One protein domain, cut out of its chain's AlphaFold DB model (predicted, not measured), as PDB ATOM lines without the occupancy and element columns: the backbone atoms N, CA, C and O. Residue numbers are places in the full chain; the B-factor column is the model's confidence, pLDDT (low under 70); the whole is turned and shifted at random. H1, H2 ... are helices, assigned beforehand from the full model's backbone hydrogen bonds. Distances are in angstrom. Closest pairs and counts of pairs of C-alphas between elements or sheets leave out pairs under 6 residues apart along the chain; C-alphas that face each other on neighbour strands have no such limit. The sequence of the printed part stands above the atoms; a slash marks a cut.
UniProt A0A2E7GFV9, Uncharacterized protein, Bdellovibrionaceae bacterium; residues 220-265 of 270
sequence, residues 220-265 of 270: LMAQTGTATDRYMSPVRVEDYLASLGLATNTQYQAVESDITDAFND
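What this domain is: This is residues 220 to 265 of the 270 residues of an uncharacterized protein of Bdellovibrionaceae bacterium (UniProt A0A2E7GFV9). One long helix, H3, sticks out as a free arm from a small head, in which the short helices H1 and H2 pack on each other and residues 225 to 233 loop out between them. The arm and the head together make a rod, with spans of 54 by 17 by 12 A. The printed part has 46 residues, with three named helices in the order H1, H2, H3 and no named strand; the class is all helix. It is extended, with a radius of gyration of the C-alphas of 16.8 A.

How they stand to each other: H3, residues 249 to 265, touches no helix, and residues 245 to 265 stand free. It is apart from H2, residues 234 to 243, and from H1, residues 220 to 224. H1 and H2 touch; their closest C-alphas, those of Gln 223 and Tyr 240, are 4.3 A apart. In H1, H2 and H3 every O i to N i+4 pair is within hydrogen-bond range.

Where its parts are: H3 measures 24.6 A from C-alpha 249 at (-32.427, 49.350, 5.269) to C-alpha 265 at (-9.285, 48.879, -3.039). H2 measures 14.4 A, and H1 6.1 A from C-alpha 220 at (-53.779, 41.204, -5.905).

The domain as a whole: The two C-alphas farthest apart, those of Asp 229 and Asp 265, are 54.0 A apart. The printed part has no cut. The link from H2 to H3 is tight and that from H1 to H2 short. Mean pLDDT of the printed part is 91.5, and no printed residue is under 70.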
ATOM      1  N   LEU A 220     -54.224  40.933  -4.550       94.62
ATOM      2  CA  LEU A 220     -53.779  41.204  -5.905       94.62
ATOM      3  C   LEU A 220     -54.038  42.663  -6.292       94.62
ATOM      4  O   LEU A 220     -53.137  43.322  -6.787       94.62
ATOM      5  N   MET A 221     -55.236  43.188  -6.012       95.06
ATOM      6  CA  MET A 221     -55.576  44.584  -6.317       95.06
ATOM      7  C   MET A 221     -54.688  45.581  -5.573       95.06
ATOM      8  O   MET A 221     -54.355  46.632  -6.117       95.06
ATOM      9  N   ALA A 222     -54.321  45.261  -4.332       95.50
ATOM     10  CA  ALA A 222     -53.429  46.085  -3.537       95.50
ATOM     11  C   ALA A 222     -52.016  46.098  -4.124       95.50
ATOM     12  O   ALA A 222     -51.469  47.171  -4.340       95.50
ATOM     13  N   GLN A 223     -51.476  44.924  -4.461       93.81
ATOM     14  CA  GLN A 223     -50.154  44.773  -5.074       93.81
ATOM     15  C   GLN A 223     -50.075  45.443  -6.452       93.81
ATOM     16  O   GLN A 223     -49.070  46.067  -6.776       93.81
ATOM     17  N   THR A 224     -51.139  45.367  -7.262       91.12
ATOM     18  CA  THR A 224     -51.161  46.030  -8.574       91.12
ATOM     19  C   THR A 224     -51.434  47.530  -8.485       91.12
ATOM     20  O   THR A 224     -51.086  48.251  -9.413       91.12
ATOM     21  N   GLY A 225     -52.071  48.018  -7.414       88.94
ATOM     22  CA  GLY A 225     -52.316  49.447  -7.174       88.94
ATOM     23  C   GLY A 225     -53.251  50.137  -8.181       88.94
ATOM     24  O   GLY A 225     -53.271  51.361  -8.257       88.94
ATOM     25  N   THR A 226     -54.014  49.381  -8.976       88.06
ATOM     26  CA  THR A 226     -54.811  49.904 -10.105       88.06
ATOM     27  C   THR A 226     -56.294  50.121  -9.797       88.06
ATOM     28  O   THR A 226     -56.982  50.790 -10.567       88.06
ATOM     29  N   ALA A 227     -56.814  49.561  -8.701       93.25
ATOM     30  CA  ALA A 227     -58.225  49.689  -8.340       93.25
ATOM     31  C   ALA A 227     -58.513  51.061  -7.704       93.25
ATOM     32  O   ALA A 227     -58.035  51.354  -6.610       93.25
ATOM     33  N   THR A 228     -59.314  51.891  -8.377       92.81
ATOM     34  CA  THR A 228     -59.685  53.247  -7.926       92.81
ATOM     35  C   THR A 228     -61.010  53.301  -7.158       92.81
ATOM     36  O   THR A 228     -61.346  54.327  -6.573       92.81
ATOM     37  N   ASP A 229     -61.751  52.194  -7.125       94.75
ATOM     38  CA  ASP A 229     -63.081  52.041  -6.527       94.75
ATOM     39  C   ASP A 229     -63.063  51.116  -5.296       94.75
ATOM     40  O   ASP A 229     -64.031  50.405  -5.004       94.75
ATOM     41  N   ARG A 230     -61.927  51.077  -4.585       95.12
ATOM     42  CA  ARG A 230     -61.689  50.193  -3.438       95.12
ATOM     43  C   ARG A 230     -61.046  50.930  -2.275       95.12
ATOM     44  O   ARG A 230     -60.199  51.797  -2.467       95.12
ATOM     45  N   TYR A 231     -61.398  50.526  -1.059       95.19
ATOM     46  CA  TYR A 231     -60.681  50.955   0.139       95.19
ATOM     47  C   TYR A 231     -59.473  50.054   0.413       95.19
ATOM     48  O   TYR A 231     -59.548  48.831   0.272       95.19
ATOM     49  N   MET A 232     -58.360  50.649   0.843       95.19
ATOM     50  CA  MET A 232     -57.161  49.925   1.267       95.19
ATOM     51  C   MET A 232     -57.200  49.718   2.784       95.19
ATOM     52  O   MET A 232     -57.410  50.673   3.527       95.19
ATOM     53  N   SER A 233     -57.005  48.487   3.260       95.56
ATOM     54  CA  SER A 233     -56.796  48.234   4.694       95.56
ATOM     55  C   SER A 233     -55.298  48.243   5.031       95.56
ATOM     56  O   SER A 233     -54.487  48.070   4.119       95.56
ATOM     57  N   PRO A 234     -54.896  48.399   6.307       97.25
ATOM     58  CA  PRO A 234     -53.480  48.434   6.687       97.25
ATOM     59  C   PRO A 234     -52.661  47.245   6.159       97.25
ATOM     60  O   PRO A 234     -51.580  47.443   5.620       97.25
ATOM     61  N   VAL A 235     -53.211  46.026   6.196       96.00
ATOM     62  CA  VAL A 235     -52.538  44.840   5.634       96.00
ATOM     63  C   VAL A 235     -52.422  44.900   4.107       96.00
ATOM     64  O   VAL A 235     -51.453  44.424   3.535       96.00
ATOM     65  N   ARG A 236     -53.391  45.510   3.415       96.62
ATOM     66  CA  ARG A 236     -53.292  45.685   1.962       96.62
ATOM     67  C   ARG A 236     -52.229  46.733   1.600       96.62
ATOM     68  O   ARG A 236     -51.559  46.580   0.587       96.62
ATOM     69  N   VAL A 237     -52.044  47.763   2.434       94.69
ATOM     70  CA  VAL A 237     -50.917  48.705   2.300       94.69
ATOM     71  C   VAL A 237     -49.590  47.967   2.474       94.69
ATOM     72  O   VAL A 237     -48.679  48.172   1.680       94.69
ATOM     73  N   GLU A 238     -49.493  47.073   3.458       92.69
ATOM     74  CA  GLU A 238     -48.309  46.229   3.654       92.69
ATOM     75  C   GLU A 238     -48.032  45.334   2.438       92.69
ATOM     76  O   GLU A 238     -46.908  45.320   1.944       92.69
ATOM     77  N   ASP A 239     -49.049  44.665   1.884       93.56
ATOM     78  CA  ASP A 239     -48.885  43.848   0.674       93.56
ATOM     79  C   ASP A 239     -48.409  44.664  -0.532       93.56
ATOM     80  O   ASP A 239     -47.578  44.192  -1.309       93.56
ATOM     81  N   TYR A 240     -48.918  45.891  -0.692       93.44
ATOM     82  CA  TYR A 240     -48.441  46.806  -1.725       93.44
ATOM     83  C   TYR A 240     -46.962  47.152  -1.514       93.44
ATOM     84  O   TYR A 240     -46.163  46.995  -2.436       93.44
ATOM     85  N   LEU A 241     -46.568  47.536  -0.295       90.50
ATOM     86  CA  LEU A 241     -45.176  47.862   0.038       90.50
ATOM     87  C   LEU A 241     -44.234  46.671  -0.168       90.50
ATOM     88  O   LEU A 241     -43.154  46.839  -0.733       90.50
ATOM     89  N   ALA A 242     -44.656  45.469   0.225       88.81
ATOM     90  CA  ALA A 242     -43.903  44.241  -0.005       88.81
ATOM     91  C   ALA A 242     -43.725  43.955  -1.507       88.81
ATOM     92  O   ALA A 242     -42.660  43.503  -1.929       88.81
ATOM     93  N   SER A 243     -44.733  44.261  -2.331       89.06
ATOM     94  CA  SER A 243     -44.668  44.044  -3.783       89.06
ATOM     95  C   SER A 243     -43.739  45.000  -4.532       89.06
ATOM     96  O   SER A 243     -43.263  44.653  -5.609       89.06
ATOM     97  N   LEU A 244     -43.429  46.171  -3.965       88.00
ATOM     98  CA  LEU A 244     -42.510  47.135  -4.581       88.00
ATOM     99  C   LEU A 244     -41.054  46.651  -4.591       88.00
ATOM    100  O   LEU A 244     -40.221  47.260  -5.259       88.00
ATOM    101  N   GLY A 245     -40.732  45.583  -3.849       80.50
ATOM    102  CA  GLY A 245     -39.374  45.042  -3.781       80.50
ATOM    103  C   GLY A 245     -38.358  46.056  -3.251       80.50
ATOM    104  O   GLY A 245     -37.194  46.018  -3.645       80.50
ATOM    105  N   LEU A 246     -38.800  46.991  -2.400       81.62
ATOM    106  CA  LEU A 246     -37.935  48.013  -1.820       81.62
ATOM    107  C   LEU A 246     -36.819  47.333  -1.027       81.62
ATOM    108  O   LEU A 246     -37.082  46.462  -0.194       81.62
ATOM    109  N   ALA A 247     -35.577  47.741  -1.286       77.06
ATOM    110  CA  ALA A 247     -34.453  47.248  -0.514       77.06
ATOM    111  C   ALA A 247     -34.665  47.618   0.957       77.06
ATOM    112  O   ALA A 247     -34.989  48.753   1.312       77.06
ATOM    113  N   THR A 248     -34.516  46.623   1.820       82.25
ATOM    114  CA  THR A 248     -34.542  46.851   3.264       82.25
ATOM    115  C   THR A 248     -33.398  47.790   3.645       82.25
ATOM    116  O   THR A 248     -32.372  47.828   2.963       82.25
ATOM    117  N   ASN A 249     -33.528  48.516   4.760       84.62
ATOM    118  CA  ASN A 249     -32.427  49.350   5.269       84.62
ATOM    119  C   ASN A 249     -31.109  48.565   5.354       84.62
ATOM    120  O   ASN A 249     -30.054  49.089   5.018       84.62
ATOM    121  N   THR A 250     -31.184  47.286   5.725       86.25
ATOM    122  CA  THR A 250     -30.038  46.377   5.775       86.25
ATOM    123  C   THR A 250     -29.382  46.170   4.408       86.25
ATOM    124  O   THR A 250     -28.160  46.175   4.308       86.25
ATOM    125  N   GLN A 251     -30.168  46.007   3.340       85.56
ATOM    126  CA  GLN A 251     -29.639  45.841   1.982       85.56
ATOM    127  C   GLN A 251     -29.013  47.134   1.448       85.56
ATOM    128  O   GLN A 251     -27.978  47.071   0.792       85.56
ATOM    129  N   TYR A 252     -29.595  48.295   1.757       87.38
ATOM    130  CA  TYR A 252     -28.986  49.583   1.415       87.38
ATOM    131  C   TYR A 252     -27.637  49.781   2.111       87.38
ATOM    132  O   TYR A 252     -26.666  50.150   1.456       87.38
ATOM    133  N   GLN A 253     -27.559  49.473   3.408       92.44
ATOM    134  CA  GLN A 253     -26.316  49.571   4.178       92.44
ATOM    135  C   GLN A 253     -25.227  48.620   3.663       92.44
ATOM    136  O   GLN A 253     -24.054  48.977   3.672       92.44
ATOM    137  N   ALA A 254     -25.597  47.429   3.180       91.12
ATOM    138  CA  ALA A 254     -24.643  46.492   2.588       91.12
ATOM    139  C   ALA A 254     -24.013  47.046   1.300       91.12
ATOM    140  O   ALA A 254     -22.798  47.030   1.158       91.12
ATOM    141  N   VAL A 255     -24.820  47.617   0.401       91.06
ATOM    142  CA  VAL A 255     -24.309  48.241  -0.833       91.06
ATOM    143  C   VAL A 255     -23.435  49.458  -0.523       91.06
ATOM    144  O   VAL A 255     -22.417  49.663  -1.176       91.06
ATOM    145  N   GLU A 256     -23.811  50.264   0.475       94.06
ATOM    146  CA  GLU A 256     -22.991  51.392   0.934       94.06
ATOM    147  C   GLU A 256     -21.613  50.925   1.435       94.06
ATOM    148  O   GLU A 256     -20.595  51.526   1.082       94.06
ATOM    149  N   SER A 257     -21.572  49.820   2.186       93.75
ATOM    150  CA  SER A 257     -20.322  49.185   2.622       93.75
ATOM    151  C   SER A 257     -19.495  48.693   1.435       93.75
ATOM    152  O   SER A 257     -18.335  49.068   1.316       93.75
ATOM    153  N   ASP A 258     -20.095  47.932   0.516       95.06
ATOM    154  CA  ASP A 258     -19.390  47.356  -0.638       95.06
ATOM    155  C   ASP A 258     -18.792  48.439  -1.556       95.06
ATOM    156  O   ASP A 258     -17.688  48.286  -2.078       95.06
ATOM    157  N   ILE A 259     -19.499  49.560  -1.750       95.12
ATOM    158  CA  ILE A 259     -18.984  50.714  -2.506       95.12
ATOM    159  C   ILE A 259     -17.802  51.350  -1.777       95.12
ATOM    160  O   ILE A 259     -16.815  51.720  -2.417       95.12
ATOM    161  N   THR A 260     -17.912  51.494  -0.454       94.50
ATOM    162  CA  THR A 260     -16.841  52.054   0.375       94.50
ATOM    163  C   THR A 260     -15.584  51.194   0.266       94.50
ATOM    164  O   THR A 260     -14.502  51.726   0.019       94.50
ATOM    165  N   ASP A 261     -15.728  49.875   0.357       93.38
ATOM    166  CA  ASP A 261     -14.617  48.928   0.269       93.38
ATOM    167  C   ASP A 261     -13.987  48.911  -1.133       93.38
ATOM    168  O   ASP A 261     -12.773  49.045  -1.266       93.38
ATOM    169  N   ALA A 262     -14.794  48.866  -2.198       93.44
ATOM    170  CA  ALA A 262     -14.289  48.889  -3.573       93.44
ATOM    171  C   ALA A 262     -13.557  50.197  -3.928       93.44
ATOM    172  O   ALA A 262     -12.600  50.189  -4.707       93.44
ATOM    173  N   PHE A 263     -14.004  51.331  -3.379       95.44
ATOM    174  CA  PHE A 263     -13.300  52.601  -3.546       95.44
ATOM    175  C   PHE A 263     -11.926  52.561  -2.877       95.44
ATOM    176  O   PHE A 263     -10.945  52.993  -3.483       95.44
ATOM    177  N   ASN A 264     -11.853  52.014  -1.663       90.56
ATOM    178  CA  ASN A 264     -10.590  51.858  -0.951       90.56
ATOM    179  C   ASN A 264      -9.627  50.945  -1.728       90.56
ATOM    180  O   ASN A 264      -8.495  51.348  -1.982       90.56
ATOM    181  N   ASP A 265     -10.097  49.799  -2.228       92.62
ATOM    182  CA  ASP A 265      -9.285  48.879  -3.039       92.62
ATOM    183  C   ASP A 265      -8.753  49.525  -4.333       92.62
ATOM    184  O   ASP A 265      -7.611  49.289  -4.735       92.62
TER     185      ASP A 265